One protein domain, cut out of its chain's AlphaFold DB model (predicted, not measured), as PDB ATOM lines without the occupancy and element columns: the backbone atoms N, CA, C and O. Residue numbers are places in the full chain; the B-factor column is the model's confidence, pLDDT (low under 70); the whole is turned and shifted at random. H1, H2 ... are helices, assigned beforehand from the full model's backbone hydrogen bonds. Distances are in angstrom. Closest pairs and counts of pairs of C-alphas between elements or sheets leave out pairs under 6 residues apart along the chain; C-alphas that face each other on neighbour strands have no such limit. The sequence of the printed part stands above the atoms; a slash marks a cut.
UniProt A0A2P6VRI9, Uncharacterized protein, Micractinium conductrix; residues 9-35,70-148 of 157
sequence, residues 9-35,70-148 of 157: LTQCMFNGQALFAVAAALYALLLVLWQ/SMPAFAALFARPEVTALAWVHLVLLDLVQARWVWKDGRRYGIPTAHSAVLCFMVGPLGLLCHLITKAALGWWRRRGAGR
ATOM      1  N   LEU A   9      77.763 224.364 329.924       81.94
ATOM      2  CA  LEU A   9      79.148 224.392 330.399       81.94
ATOM      3  C   LEU A   9      79.822 223.021 330.256       81.94
ATOM      4  O   LEU A   9      80.874 222.914 329.630       81.94
ATOM      5  N   THR A  10      79.177 221.958 330.754       80.94
ATOM      6  CA  THR A  10      79.672 220.579 330.625       80.94
ATOM      7  C   THR A  10      79.881 220.214 329.158       80.94
ATOM      8  O   THR A  10      80.898 219.629 328.797       80.94
ATOM      9  N   GLN A  11      78.937 220.577 328.290       80.38
ATOM     10  CA  GLN A  11      79.069 220.305 326.865       80.38
ATOM     11  C   GLN A  11      80.242 221.067 326.249       80.38
ATOM     12  O   GLN A  11      81.016 220.460 325.520       80.38
ATOM     13  N   CYS A  12      80.403 222.353 326.565       83.12
ATOM     14  CA  CYS A  12      81.487 223.188 326.056       83.12
ATOM     15  C   CYS A  12      82.863 222.639 326.466       83.12
ATOM     16  O   CYS A  12      83.699 222.378 325.601       83.12
ATOM     17  N   MET A  13      83.059 222.352 327.756       82.62
ATOM     18  CA  MET A  13      84.331 221.846 328.281       82.62
ATOM     19  C   MET A  13      84.718 220.485 327.689       82.62
ATOM     20  O   MET A  13      85.874 220.273 327.334       82.62
ATOM     21  N   PHE A  14      83.759 219.563 327.546       82.12
ATOM     22  CA  PHE A  14      84.049 218.200 327.088       82.12
ATOM     23  C   PHE A  14      84.005 218.024 325.562       82.12
ATOM     24  O   PHE A  14      84.626 217.089 325.034       82.12
ATOM     25  N   ASN A  15      83.327 218.909 324.820       84.00
ATOM     26  CA  ASN A  15      83.515 218.986 323.368       84.00
ATOM     27  C   ASN A  15      84.835 219.665 323.007       84.00
ATOM     28  O   ASN A  15      85.497 219.190 322.087       84.00
ATOM     29  N   GLY A  16      85.247 220.695 323.750       84.69
ATOM     30  CA  GLY A  16      86.510 221.389 323.527       84.69
ATOM     31  C   GLY A  16      87.732 220.476 323.655       84.69
ATOM     32  O   GLY A  16      87.743 219.497 324.404       84.69
ATOM     33  N   GLN A  17      88.781 220.779 322.891       87.06
ATOM     34  CA  GLN A  17      90.094 220.146 323.056       87.06
ATOM     35  C   GLN A  17      90.941 220.852 324.120       87.06
ATOM     36  O   GLN A  17      91.824 220.216 324.680       87.06
ATOM     37  N   ALA A  18      90.630 222.111 324.451       87.00
ATOM     38  CA  ALA A  18      91.426 222.951 325.346       87.00
ATOM     39  C   ALA A  18      91.714 222.299 326.707       87.00
ATOM     40  O   ALA A  18      92.871 222.199 327.087       87.00
ATOM     41  N   LEU A  19      90.691 221.778 327.400       87.38
ATOM     42  CA  LEU A  19      90.872 221.112 328.697       87.38
ATOM     43  C   LEU A  19      91.868 219.944 328.612       87.38
ATOM     44  O   LEU A  19      92.734 219.798 329.466       87.38
ATOM     45  N   PHE A  20      91.756 219.133 327.560       87.62
ATOM     46  CA  PHE A  20      92.597 217.954 327.362       87.62
ATOM     47  C   PHE A  20      93.998 218.322 326.884       87.62
ATOM     48  O   PHE A  20      94.953 217.672 327.281       87.62
ATOM     49  N   ALA A  21      94.127 219.369 326.070       87.94
ATOM     50  CA  ALA A  21      95.413 219.892 325.630       87.94
ATOM     51  C   ALA A  21      96.190 220.495 326.804       87.94
ATOM     52  O   ALA A  21      97.364 220.191 326.970       87.94
ATOM     53  N   VAL A  22      95.526 221.280 327.659       89.62
ATOM     54  CA  VAL A  22      96.123 221.824 328.887       89.62
ATOM     55  C   VAL A  22      96.513 220.696 329.835       89.62
ATOM     56  O   VAL A  22      97.644 220.670 330.308       89.62
ATOM     57  N   ALA A  23      95.627 219.725 330.070       87.88
ATOM     58  CA  ALA A  23      95.943 218.579 330.917       87.88
ATOM     59  C   ALA A  23      97.125 217.763 330.356       87.88
ATOM     60  O   ALA A  23      98.022 217.394 331.108       87.88
ATOM     61  N   ALA A  24      97.165 217.525 329.042       87.88
ATOM     62  CA  ALA A  24      98.265 216.827 328.382       87.88
ATOM     63  C   ALA A  24      99.580 217.615 328.457       87.88
ATOM     64  O   ALA A  24     100.626 217.023 328.699       87.88
ATOM     65  N   ALA A  25      99.535 218.940 328.299       89.06
ATOM     66  CA  ALA A  25     100.702 219.805 328.433       89.06
ATOM     67  C   ALA A  25     101.240 219.812 329.872       89.06
ATOM     68  O   ALA A  25     102.442 219.675 330.069       89.06
ATOM     69  N   LEU A  26     100.359 219.898 330.874       87.56
ATOM     70  CA  LEU A  26     100.735 219.790 332.287       87.56
ATOM     71  C   LEU A  26     101.333 218.418 332.605       87.56
ATOM     72  O   LEU A  26     102.342 218.337 333.299       87.56
ATOM     73  N   TYR A  27     100.755 217.347 332.061       87.25
ATOM     74  CA  TYR A  27     101.292 215.999 332.213       87.25
ATOM     75  C   TYR A  27     102.675 215.854 331.563       87.25
ATOM     76  O   TYR A  27     103.591 215.325 332.186       87.25
ATOM     77  N   ALA A  28     102.851 216.370 330.344       86.38
ATOM     78  CA  ALA A  28     104.136 216.372 329.650       86.38
ATOM     79  C   ALA A  28     105.188 217.192 330.408       86.38
ATOM     80  O   ALA A  28     106.324 216.750 330.542       86.38
ATOM     81  N   LEU A  29     104.807 218.347 330.958       86.69
ATOM     82  CA  LEU A  29     105.674 219.157 331.808       86.69
ATOM     83  C   LEU A  29     106.113 218.374 333.050       86.69
ATOM     84  O   LEU A  29     107.304 218.324 333.343       86.69
ATOM     85  N   LEU A  30     105.175 217.721 333.742       85.38
ATOM     86  CA  LEU A  30     105.471 216.907 334.924       85.38
ATOM     87  C   LEU A  30     106.394 215.727 334.585       85.38
ATOM     88  O   LEU A  30     107.305 215.405 335.344       85.38
ATOM     89  N   LEU A  31     106.190 215.116 333.419       82.31
ATOM     90  CA  LEU A  31     107.035 214.045 332.907       82.31
ATOM     91  C   LEU A  31     108.452 214.546 332.598       82.31
ATOM     92  O   LEU A  31     109.420 213.885 332.948       82.31
ATOM     93  N   VAL A  32     108.595 215.723 331.987       81.75
ATOM     94  CA  VAL A  32     109.906 216.338 331.713       81.75
ATOM     95  C   VAL A  32     110.618 216.727 333.011       81.75
ATOM     96  O   VAL A  32     111.814 216.470 333.148       81.75
ATOM     97  N   LEU A  33     109.896 217.285 333.985       81.06
ATOM     98  CA  LEU A  33     110.414 217.601 335.322       81.06
ATOM     99  C   LEU A  33     110.928 216.354 336.051       81.06
ATOM    100  O   LEU A  33     111.912 216.433 336.779       81.06
ATOM    101  N   TRP A  34     110.301 215.198 335.824       77.44
ATOM    102  CA  TRP A  34     110.722 213.936 336.428       77.44
ATOM    103  C   TRP A  34     112.022 213.356 335.832       77.44
ATOM    104  O   TRP A  34     112.647 212.511 336.470       77.44
ATOM    105  N   GLN A  35     112.460 213.814 334.650       74.12
ATOM    106  CA  GLN A  35     113.635 213.291 333.930       74.12
ATOM    107  C   GLN A  35     113.630 211.747 333.833       74.12
ATOM    108  O   GLN A  35     114.524 211.080 334.353       74.12
ATOM    109  N   SER A  70     111.064 194.019 341.818       76.31
ATOM    110  CA  SER A  70     110.912 193.604 343.209       76.31
ATOM    111  C   SER A  70     109.993 194.582 343.952       76.31
ATOM    112  O   SER A  70     110.055 195.794 343.742       76.31
ATOM    113  N   MET A  71     109.135 194.068 344.839       76.94
ATOM    114  CA  MET A  71     108.235 194.907 345.647       76.94
ATOM    115  C   MET A  71     108.966 196.040 346.397       76.94
ATOM    116  O   MET A  71     108.465 197.163 346.379       76.94
ATOM    117  N   PRO A  72     110.165 195.823 346.979       80.31
ATOM    118  CA  PRO A  72     110.941 196.904 347.585       80.31
ATOM    119  C   PRO A  72     111.382 197.981 346.587       80.31
ATOM    120  O   PRO A  72     111.325 199.165 346.908       80.31
ATOM    121  N   ALA A  73     111.782 197.600 345.367       73.44
ATOM    122  CA  ALA A  73     112.147 198.563 344.329       73.44
ATOM    123  C   ALA A  73     110.933 199.385 343.878       73.44
ATOM    124  O   ALA A  73     111.037 200.594 343.682       73.44
ATOM    125  N   PHE A  74     109.762 198.752 343.778       77.31
ATOM    126  CA  PHE A  74     108.514 199.448 343.482       77.31
ATOM    127  C   PHE A  74     108.134 200.434 344.596       77.31
ATOM    128  O   PHE A  74     107.838 201.593 344.319       77.31
ATOM    129  N   ALA A  75     108.223 200.019 345.862       83.31
ATOM    130  CA  ALA A  75     107.977 200.899 347.004       83.31
ATOM    131  C   ALA A  75     108.949 202.093 347.039       83.31
ATOM    132  O   ALA A  75     108.527 203.220 347.287       83.31
ATOM    133  N   ALA A  76     110.228 201.874 346.723       80.75
ATOM    134  CA  ALA A  76     111.230 202.936 346.652       80.75
ATOM    135  C   ALA A  76     110.934 203.964 345.544       80.75
ATOM    136  O   ALA A  76     111.191 205.154 345.728       80.75
ATOM    137  N   LEU A  77     110.354 203.538 344.415       78.94
ATOM    138  CA  LEU A  77     109.914 204.458 343.362       78.94
ATOM    139  C   LEU A  77     108.783 205.369 343.856       78.94
ATOM    140  O   LEU A  77     108.873 206.581 343.684       78.94
ATOM    141  N   PHE A  78     107.765 204.818 344.521       82.88
ATOM    142  CA  PHE A  78     106.638 205.594 345.067       82.88
ATOM    143  C   PHE A  78     106.969 206.368 346.354       82.88
ATOM    144  O   PHE A  78     106.223 207.259 346.755       82.88
ATOM    145  N   ALA A  79     108.109 206.104 346.991       87.19
ATOM    146  CA  ALA A  79     108.592 206.940 348.088       87.19
ATOM    147  C   ALA A  79     109.011 208.345 347.612       87.19
ATOM    148  O   ALA A  79     109.088 209.274 348.416       87.19
ATOM    149  N   ARG A  80     109.271 208.521 346.309       84.25
ATOM    150  CA  ARG A  80     109.656 209.809 345.727       84.25
ATOM    151  C   ARG A  80     108.419 210.676 345.470       84.25
ATOM    152  O   ARG A  80     107.501 210.226 344.775       84.25
ATOM    153  N   PRO A  81     108.387 211.925 345.963       85.69
ATOM    154  CA  PRO A  81     107.212 212.782 345.832       85.69
ATOM    155  C   PRO A  81     106.882 213.095 344.366       85.69
ATOM    156  O   PRO A  81     105.709 213.169 344.010       85.69
ATOM    157  N   GLU A  82     107.887 213.204 343.494       83.94
ATOM    158  CA  GLU A  82     107.691 213.509 342.073       83.94
ATOM    159  C   GLU A  82     107.049 212.335 341.326       83.94
ATOM    160  O   GLU A  82     106.133 212.532 340.530       83.94
ATOM    161  N   VAL A  83     107.497 211.105 341.615       83.75
ATOM    162  CA  VAL A  83     106.945 209.873 341.021       83.75
ATOM    163  C   VAL A  83     105.498 209.690 341.457       83.75
ATOM    164  O   VAL A  83     104.630 209.407 340.632       83.75
ATOM    165  N   THR A  84     105.227 209.878 342.747       87.56
ATOM    166  CA  THR A  84     103.881 209.726 343.297       87.56
ATOM    167  C   THR A  84     102.934 210.778 342.739       87.56
ATOM    168  O   THR A  84     101.840 210.428 342.296       87.56
ATOM    169  N   ALA A  85     103.356 212.042 342.655       87.81
ATOM    170  CA  ALA A  85     102.567 213.083 342.002       87.81
ATOM    171  C   ALA A  85     102.290 212.746 340.527       87.81
ATOM    172  O   ALA A  85     101.145 212.839 340.084       87.81
ATOM    173  N   LEU A  86     103.301 212.289 339.778       88.75
ATOM    174  CA  LEU A  86     103.148 211.874 338.381       88.75
ATOM    175  C   LEU A  86     102.170 210.713 338.225       88.75
ATOM    176  O   LEU A  86     101.337 210.748 337.320       88.75
ATOM    177  N   ALA A  87     102.231 209.719 339.109       87.44
ATOM    178  CA  ALA A  87     101.325 208.581 339.093       87.44
ATOM    179  C   ALA A  87      99.873 209.006 339.359       87.44
ATOM    180  O   ALA A  87      98.977 208.624 338.609       87.44
ATOM    181  N   TRP A  88      99.631 209.849 340.367       89.94
ATOM    182  CA  TRP A  88      98.289 210.364 340.656       89.94
ATOM    183  C   TRP A  88      97.734 211.214 339.514       89.94
ATOM    184  O   TRP A  88      96.597 211.012 339.089       89.94
ATOM    185  N   VAL A  89      98.541 212.131 338.975       89.50
ATOM    186  CA  VAL A  89      98.148 212.958 337.826       89.50
ATOM    187  C   VAL A  89      97.852 212.073 336.613       89.50
ATOM    188  O   VAL A  89      96.841 212.282 335.947       89.50
ATOM    189  N   HIS A  90      98.673 211.049 336.356       88.06
ATOM    190  CA  HIS A  90      98.446 210.086 335.279       88.06
ATOM    191  C   HIS A  90      97.091 209.379 335.411       88.06
ATOM    192  O   HIS A  90      96.339 209.333 334.438       88.06
ATOM    193  N   LEU A  91      96.762 208.876 336.608       88.38
ATOM    194  CA  LEU A  91      95.489 208.199 336.876       88.38
ATOM    195  C   LEU A  91      94.294 209.137 336.655       88.38
ATOM    196  O   LEU A  91      93.397 208.813 335.883       88.38
ATOM    197  N   VAL A  92      94.330 210.348 337.217       89.06
ATOM    198  CA  VAL A  92      93.239 211.328 337.055       89.06
ATOM    199  C   VAL A  92      93.048 211.735 335.589       89.06
ATOM    200  O   VAL A  92      91.915 211.885 335.121       89.06
ATOM    201  N   LEU A  93      94.138 211.911 334.835       89.25
ATOM    202  CA  LEU A  93      94.067 212.192 333.400       89.25
ATOM    203  C   LEU A  93      93.454 211.028 332.620       89.25
ATOM    204  O   LEU A  93      92.619 211.260 331.740       89.25
ATOM    205  N   LEU A  94      93.857 209.797 332.935       87.50
ATOM    206  CA  LEU A  94      93.313 208.594 332.317       87.50
ATOM    207  C   LEU A  94      91.797 208.511 332.549       87.50
ATOM    208  O   LEU A  94      91.043 208.341 331.586       87.50
ATOM    209  N   ASP A  95      91.347 208.739 333.781       87.38
ATOM    210  CA  ASP A  95      89.930 208.729 334.154       87.38
ATOM    211  C   ASP A  95      89.143 209.816 333.413       87.38
ATOM    212  O   ASP A  95      88.044 209.570 332.908       87.38
ATOM    213  N   LEU A  96      89.714 211.017 333.273       87.75
ATOM    214  CA  LEU A  96      89.090 212.129 332.555       87.75
ATOM    215  C   LEU A  96      88.912 211.818 331.061       87.75
ATOM    216  O   LEU A  96      87.866 212.130 330.474       87.75
ATOM    217  N   VAL A  97      89.915 211.200 330.432       87.06
ATOM    218  CA  VAL A  97      89.860 210.782 329.022       87.06
ATOM    219  C   VAL A  97      88.817 209.680 328.827       87.06
ATOM    220  O   VAL A  97      87.997 209.772 327.907       87.06
ATOM    221  N   GLN A  98      88.787 208.680 329.708       87.31
ATOM    222  CA  GLN A  98      87.809 207.592 329.655       87.31
ATOM    223  C   GLN A  98      86.379 208.099 329.880       87.31
ATOM    224  O   GLN A  98      85.485 207.812 329.078       87.31
ATOM    225  N   ALA A  99      86.159 208.944 330.889       86.44
ATOM    226  CA  ALA A  99      84.861 209.554 331.162       86.44
ATOM    227  C   ALA A  99      84.360 210.411 329.985       86.44
ATOM    228  O   ALA A  99      83.171 210.374 329.645       86.44
ATOM    229  N   ARG A 100      85.258 211.140 329.300       87.81
ATOM    230  CA  ARG A 100      84.922 211.870 328.066       87.81
ATOM    231  C   ARG A 100      84.405 210.933 326.984       87.81
ATOM    232  O   ARG A 100      83.409 211.253 326.329       87.81
ATOM    233  N   TRP A 101      85.099 209.819 326.764       87.06
ATOM    234  CA  TRP A 101      84.725 208.844 325.746       87.06
ATOM    235  C   TRP A 101      83.348 208.243 326.040       87.06
ATOM    236  O   TRP A 101      82.459 208.325 325.192       87.06
ATOM    237  N   VAL A 102      83.138 207.762 327.271       86.69
ATOM    238  CA  VAL A 102      81.862 207.198 327.746       86.69
ATOM    239  C   VAL A 102      80.719 208.190 327.547       86.69
ATOM    240  O   VAL A 102      79.659 207.836 327.038       86.69
ATOM    241  N   TRP A 103      80.930 209.463 327.879       86.19
ATOM    242  CA  TRP A 103      79.912 210.495 327.690       86.19
ATOM    243  C   TRP A 103      79.601 210.796 326.224       86.19
ATOM    244  O   TRP A 103      78.430 210.958 325.877       86.19
ATOM    245  N   LYS A 104      80.616 210.886 325.352       85.69
ATOM    246  CA  LYS A 104      80.390 211.088 323.909       85.69
ATOM    247  C   LYS A 104      79.611 209.913 323.320       85.69
ATOM    248  O   LYS A 104      78.655 210.134 322.577       85.69
ATOM    249  N   ASP A 105      79.978 208.687 323.688       86.19
ATOM    250  CA  ASP A 105      79.295 207.476 323.235       86.19
ATOM    251  C   ASP A 105      77.856 207.413 323.772       86.19
ATOM    252  O   ASP A 105      76.906 207.276 323.002       86.19
ATOM    253  N   GLY A 106      77.649 207.639 325.071       84.06
ATOM    254  CA  GLY A 106      76.313 207.638 325.661       84.06
ATOM    255  C   GLY A 106      75.396 208.732 325.119       84.06
ATOM    256  O   GLY A 106      74.208 208.484 324.933       84.06
ATOM    257  N   ARG A 107      75.925 209.909 324.753       82.38
ATOM    258  CA  ARG A 107      75.150 210.935 324.033       82.38
ATOM    259  C   ARG A 107      74.732 210.486 322.635       82.38
ATOM    260  O   ARG A 107      73.609 210.776 322.240       82.38
ATOM    261  N   ARG A 108      75.609 209.797 321.899       82.44
ATOM    262  CA  ARG A 108      75.318 209.313 320.539       82.44
ATOM    263  C   ARG A 108      74.230 208.237 320.532       82.44
ATOM    264  O   ARG A 108      73.411 208.218 319.623       82.44
ATOM    265  N   TYR A 109      74.217 207.364 321.539       80.25
ATOM    266  CA  TYR A 109      73.303 206.217 321.608       80.25
ATOM    267  C   TYR A 109      72.138 206.390 322.603       80.25
ATOM    268  O   TYR A 109      71.276 205.515 322.707       80.25
ATOM    269  N   GLY A 110      72.075 207.515 323.325       78.12
ATOM    270  CA  GLY A 110      71.042 207.791 324.331       78.12
ATOM    271  C   GLY A 110      71.115 206.859 325.545       78.12
ATOM    272  O   GLY A 110      70.081 206.412 326.034       78.12
ATOM    273  N   ILE A 111      72.326 206.523 325.990       79.56
ATOM    274  CA  ILE A 111      72.592 205.592 327.096       79.56
ATOM    275  C   ILE A 111      72.854 206.413 328.369       79.56
ATOM    276  O   ILE A 111      73.555 207.427 328.289       79.56
ATOM    277  N   PRO A 112      72.329 206.020 329.545       77.69
ATOM    278  CA  PRO A 112      72.732 206.629 330.810       77.69
ATOM    279  C   PRO A 112      74.234 206.406 331.047       77.69
ATOM    280  O   PRO A 112      74.724 205.297 330.896       77.69
ATOM    281  N   THR A 113      74.977 207.456 331.401       81.69
ATOM    282  CA  THR A 113      76.446 207.390 331.567       81.69
ATOM    283  C   THR A 113      76.924 207.732 332.972       81.69
ATOM    284  O   THR A 113      78.126 207.743 333.219       81.69
ATOM    285  N   ALA A 114      76.017 208.090 333.885       77.44
ATOM    286  CA  ALA A 114      76.381 208.576 335.214       77.44
ATOM    287  C   ALA A 114      77.088 207.491 336.040       77.44
ATOM    288  O   ALA A 114      78.135 207.757 336.623       77.44
ATOM    289  N   HIS A 115      76.569 206.261 336.015       77.12
ATOM    290  CA  HIS A 115      77.139 205.111 336.721       77.12
ATOM    291  C   HIS A 115      78.511 204.719 336.167       77.12
ATOM    292  O   HIS A 115      79.462 204.563 336.927       77.12
ATOM    293  N   SER A 116      78.649 204.647 334.843       79.94
ATOM    294  CA  SER A 116      79.920 204.316 334.191       79.94
ATOM    295  C   SER A 116      80.982 205.403 334.368       79.94
ATOM    296  O   SER A 116      82.164 205.088 334.466       79.94
ATOM    297  N   ALA A 117      80.581 206.677 334.444       80.62
ATOM    298  CA  ALA A 117      81.502 207.783 334.698       80.62
ATOM    299  C   ALA A 117      82.046 207.777 336.135       80.62
ATOM    300  O   ALA A 117      83.229 208.041 336.325       80.62
ATOM    301  N   VAL A 118      81.219 207.442 337.134       81.50
ATOM    302  CA  VAL A 118      81.685 207.258 338.523       81.50
ATOM    303  C   VAL A 118      82.621 206.055 338.619       81.50
ATOM    304  O   VAL A 118      83.677 206.142 339.239       81.50
ATOM    305  N   LEU A 119      82.276 204.952 337.951       78.44
ATOM    306  CA  LEU A 119      83.119 203.759 337.921       78.44
ATOM    307  C   LEU A 119      84.453 203.993 337.203       78.44
ATOM    308  O   LEU A 119      85.445 203.435 337.650       78.44
ATOM    309  N   CYS A 120      84.516 204.836 336.164       80.62
ATOM    310  CA  CYS A 120      85.797 205.204 335.541       80.62
ATOM    311  C   CYS A 120      86.737 205.889 336.538       80.62
ATOM    312  O   CYS A 120      87.916 205.593 336.528       80.62
ATOM    313  N   PHE A 121      86.219 206.758 337.410       79.12
ATOM    314  CA  PHE A 121      87.039 207.484 338.384       79.12
ATOM    315  C   PHE A 121      87.585 206.597 339.517       79.12
ATOM    316  O   PHE A 121      88.587 206.922 340.138       79.12
ATOM    317  N   MET A 122      86.912 205.485 339.824       75.75
ATOM    318  CA  MET A 122      87.345 204.558 340.879       75.75
ATOM    319  C   MET A 122      88.167 203.398 340.319       75.75
ATOM    320  O   MET A 122      89.157 202.981 340.911       75.75
ATOM    321  N   VAL A 123      87.730 202.855 339.183       78.19
ATOM    322  CA  VAL A 123      88.360 201.727 338.505       78.19
ATOM    323  C   VAL A 123      88.183 201.901 336.996       78.19
ATOM    324  O   VAL A 123      87.261 201.337 336.398       78.19
ATOM    325  N   GLY A 124      89.085 202.662 336.371       77.75
ATOM    326  CA  GLY A 124      89.084 202.983 334.937       77.75
ATOM    327  C   GLY A 124      88.553 201.873 334.011       77.75
ATOM    328  O   GLY A 124      87.491 202.036 333.396       77.75
ATOM    329  N   PRO A 125      89.201 200.689 333.942       78.38
ATOM    330  CA  PRO A 125      88.769 199.618 333.040       78.38
ATOM    331  C   PRO A 125      87.378 199.051 333.371       78.38
ATOM    332  O   PRO A 125      86.629 198.704 332.455       78.38
ATOM    333  N   LEU A 126      86.988 198.990 334.650       80.56
ATOM    334  CA  LEU A 126      85.645 198.534 335.030       80.56
ATOM    335  C   LEU A 126      84.570 199.540 334.612       80.56
ATOM    336  O   LEU A 126      83.486 199.132 334.192       80.56
ATOM    337  N   GLY A 127      84.858 200.842 334.672       79.62
ATOM    338  CA  GLY A 127      83.948 201.880 334.187       79.62
ATOM    339  C   GLY A 127      83.638 201.740 332.698       79.62
ATOM    340  O   GLY A 127      82.471 201.807 332.298       79.62
ATOM    341  N   LEU A 128      84.662 201.453 331.891       82.00
ATOM    342  CA  LEU A 128      84.511 201.200 330.459       82.00
ATOM    343  C   LEU A 128      83.699 199.926 330.182       82.00
ATOM    344  O   LEU A 128      82.760 199.950 329.384       82.00
ATOM    345  N   LEU A 129      84.024 198.827 330.870       84.12
ATOM    346  CA  LEU A 129      83.299 197.558 330.752       84.12
ATOM    347  C   LEU A 129      81.822 197.717 331.121       84.12
ATOM    348  O   LEU A 129      80.947 197.255 330.391       84.12
ATOM    349  N   CYS A 130      81.528 198.436 332.203       83.88
ATOM    350  CA  CYS A 130      80.163 198.716 332.628       83.88
ATOM    351  C   CYS A 130      79.363 199.463 331.546       83.88
ATOM    352  O   CYS A 130      78.211 199.114 331.264       83.88
ATOM    353  N   HIS A 131      79.976 200.449 330.880       85.31
ATOM    354  CA  HIS A 131      79.346 201.170 329.768       85.31
ATOM    355  C   HIS A 131      79.065 200.253 328.572       85.31
ATOM    356  O   HIS A 131      77.965 200.276 328.017       85.31
ATOM    357  N   LEU A 132      80.026 199.401 328.199       85.94
ATOM    358  CA  LEU A 132      79.871 198.440 327.100       85.94
ATOM    359  C   LEU A 132      78.755 197.425 327.374       85.94
ATOM    360  O   LEU A 132      77.937 197.166 326.490       85.94
ATOM    361  N   ILE A 133      78.671 196.908 328.601       85.31
ATOM    362  CA  ILE A 133      77.590 196.009 329.030       85.31
ATOM    363  C   ILE A 133      76.243 196.730 328.944       85.31
ATOM    364  O   ILE A 133      75.299 196.205 328.354       85.31
ATOM    365  N   THR A 134      76.161 197.962 329.456       84.31
ATOM    366  CA  THR A 134      74.930 198.770 329.407       84.31
ATOM    367  C   THR A 134      74.483 199.003 327.959       84.31
ATOM    368  O   THR A 134      73.307 198.846 327.627       84.31
ATOM    369  N   LYS A 135      75.425 199.321 327.065       85.00
ATOM    370  CA  LYS A 135      75.183 199.501 325.629       85.00
ATOM    371  C   LYS A 135      74.675 198.225 324.963       85.00
ATOM    372  O   LYS A 135      73.708 198.281 324.203       85.00
ATOM    373  N   ALA A 136      75.306 197.088 325.248       84.94
ATOM    374  CA  ALA A 136      74.906 195.795 324.707       84.94
ATOM    375  C   ALA A 136      73.492 195.406 325.165       84.94
ATOM    376  O   ALA A 136      72.670 195.019 324.334       84.94
ATOM    377  N   ALA A 137      73.183 195.593 326.451       85.06
ATOM    378  CA  ALA A 137      71.864 195.329 327.017       85.06
ATOM    379  C   ALA A 137      70.775 196.213 326.382       85.06
ATOM    380  O   ALA A 137      69.757 195.694 325.921       85.06
ATOM    381  N   LEU A 138      71.009 197.528 326.261       85.00
ATOM    382  CA  LEU A 138      70.054 198.446 325.625       85.00
ATOM    383  C   LEU A 138      69.844 198.127 324.139       85.00
ATOM    384  O   LEU A 138      68.715 198.155 323.651       85.00
ATOM    385  N   GLY A 139      70.919 197.822 323.409       82.12
ATOM    386  CA  GLY A 139      70.838 197.442 321.999       82.12
ATOM    387  C   GLY A 139      70.114 196.110 321.795       82.12
ATOM    388  O   GLY A 139      69.372 195.938 320.829       82.12
ATOM    389  N   TRP A 140      70.287 195.161 322.711       82.75
ATOM    390  CA  TRP A 140      69.548 193.903 322.709       82.75
ATOM    391  C   TRP A 140      68.055 194.105 323.002       82.75
ATOM    392  O   TRP A 140      67.224 193.580 322.262       82.75
ATOM    393  N   TRP A 141      67.699 194.935 323.987       77.19
ATOM    394  CA  TRP A 141      66.300 195.284 324.267       77.19
ATOM    395  C   TRP A 141      65.619 196.007 323.106       77.19
ATOM    396  O   TRP A 141      64.518 195.618 322.725       77.19
ATOM    397  N   ARG A 142      66.275 196.991 322.478       78.06
ATOM    398  CA  ARG A 142      65.700 197.692 321.314       78.06
ATOM    399  C   ARG A 142      65.437 196.756 320.135       78.06
ATOM    400  O   ARG A 142      64.408 196.885 319.484       78.06
ATOM    401  N   ARG A 143      66.320 195.780 319.893       77.44
ATOM    402  CA  ARG A 143      66.115 194.758 318.851       77.44
ATOM    403  C   ARG A 143      64.944 193.823 319.157       77.44
ATOM    404  O   ARG A 143      64.234 193.440 318.237       77.44
ATOM    405  N   ARG A 144      64.720 193.477 320.429       74.50
ATOM    406  CA  ARG A 144      63.559 192.668 320.841       74.50
ATOM    407  C   ARG A 144      62.233 193.434 320.791       74.50
ATOM    408  O   ARG A 144      61.215 192.817 320.510       74.50
ATOM    409  N   GLY A 145      62.243 194.744 321.047       60.09
ATOM    410  CA  GLY A 145      61.057 195.605 320.939       60.09
ATOM    411  C   GLY A 145      60.610 195.827 319.492       60.09
ATOM    412  O   GLY A 145      59.447 195.622 319.182       60.09
ATOM    413  N   ALA A 146      61.551 196.095 318.579       59.31
ATOM    414  CA  ALA A 146      61.250 196.325 317.161       59.31
ATOM    415  C   ALA A 146      60.587 195.126 316.446       59.31
ATOM    416  O   ALA A 146      59.937 195.306 315.423       59.31
ATOM    417  N   GLY A 147      60.720 193.907 316.984       55.03
ATOM    418  CA  GLY A 147      60.004 192.725 316.490       55.03
ATOM    419  C   GLY A 147      58.528 192.647 316.907       55.03
ATOM    420  O   GLY A 147      57.816 191.794 316.394       55.03
ATOM    421  N   ARG A 148      58.066 193.506 317.828       54.56
ATOM    422  CA  ARG A 148      56.670 193.577 318.308       54.56
ATOM    423  C   ARG A 148      55.895 194.768 317.735       54.56
ATOM    424  O   ARG A 148      54.673 194.771 317.798       54.56
TER     425      ARG A 148
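AT A GLANCE: This is residues 9 to 35 and 70 to 148 of the 157 residues of an uncharacterized protein of Micractinium conductrix (UniProt A0A2P6VRI9). A flat, staggered row of three long helices: H4 lies in the middle, H2 runs alongside its first half, and H6 runs near its other side and on past its end, while the short H5 folds back from H4 and packs on both H4 and H6. Two short helices are turned crosswise, H1 near H2 and H4, and H3 at the beginning of H4; residues 70 to 77, of which 71 to 77 belong to H3, and residues 140 to 148, of which 140 to 146 belong to H6, stick out. The printed part has 106 residues with six named helices, H1 to H6 in order along the chain, and no named strand; the class is all helix. The whole is loose, with a radius of gyration of the C-alphas of 18.3 A and spans of 62 by 36 by 16 A.

IN THESE COORDINATES: H1 is residues 9 to 15, 9.9 A from first to last C-alpha, and begins with C-alpha 9 at (79.148, 224.392, 330.399). H2 is residues 18 to 34, 24.0 A long. After the cut, H3 is residues 71 to 78, 10.8 A long. H4, the longest helix, is residues 81 to 109, 42.2 A long, and begins with C-alpha 81 at (107.212, 212.782, 345.832). H5 is residues 114 to 122, 13.0 A long. H6 is residues 124 to 146, 33.7 A long, and ends with C-alpha 146 at (61.250, 196.325, 317.161).

HOW THE PARTS SIT: H4 is the hub, touching H2, H5 and H6. H2 and H4 run opposite ways at a shallow tilt of 22 degrees, and their closest C-alphas, those of Trp 34 and Glu 82, are 6.4 A apart. H4 and H5 form a helical hairpin at a shallow tilt of 17 degrees; H4 touches H5 with residues 92 to 103 alone, closest at the C-alphas of Ala 99 and Ala 117, 5.2 A apart. H5 and H6 form a second helical hairpin, at a shallow tilt of 21 degrees, with the C-alphas of Cys 120 and Gly 127 closest at 4.0 A; H6 touches H5 with residues 126 to 131 alone. H4 and H6 run the same way at a shallow tilt of 7 degrees; residues 94 to 102 of H4 alone touch residues 124 to 131 of H6, and the closest C-alphas, those of Asp 95 and Gly 124, are 5.9 A apart. H1 and H4 are close but not clearly touching, about perpendicular at 86 degrees, with the C-alphas of Phe 14 and Arg 100 closest at 6.5 A. H3 and H4 are also close but not clearly touching, about perpendicular at 83 degrees, with the C-alphas of Phe 78 and Thr 84 closest at 5.3 A. H3 is apart from H5 and H6. In each of the six helices every O i to N i+4 pair is within hydrogen-bond range.

THE WHOLE: The C-alphas of Gln 35 and Arg 148, the two farthest apart, are 62.3 A apart. Residues 36 to 69 are not printed, and C-alphas 35 and 70 are 21.9 A apart across this cut. The links that are printed whole are tight. The mean pLDDT of the printed part is 82.3, and residues 145 to 148 are under 70.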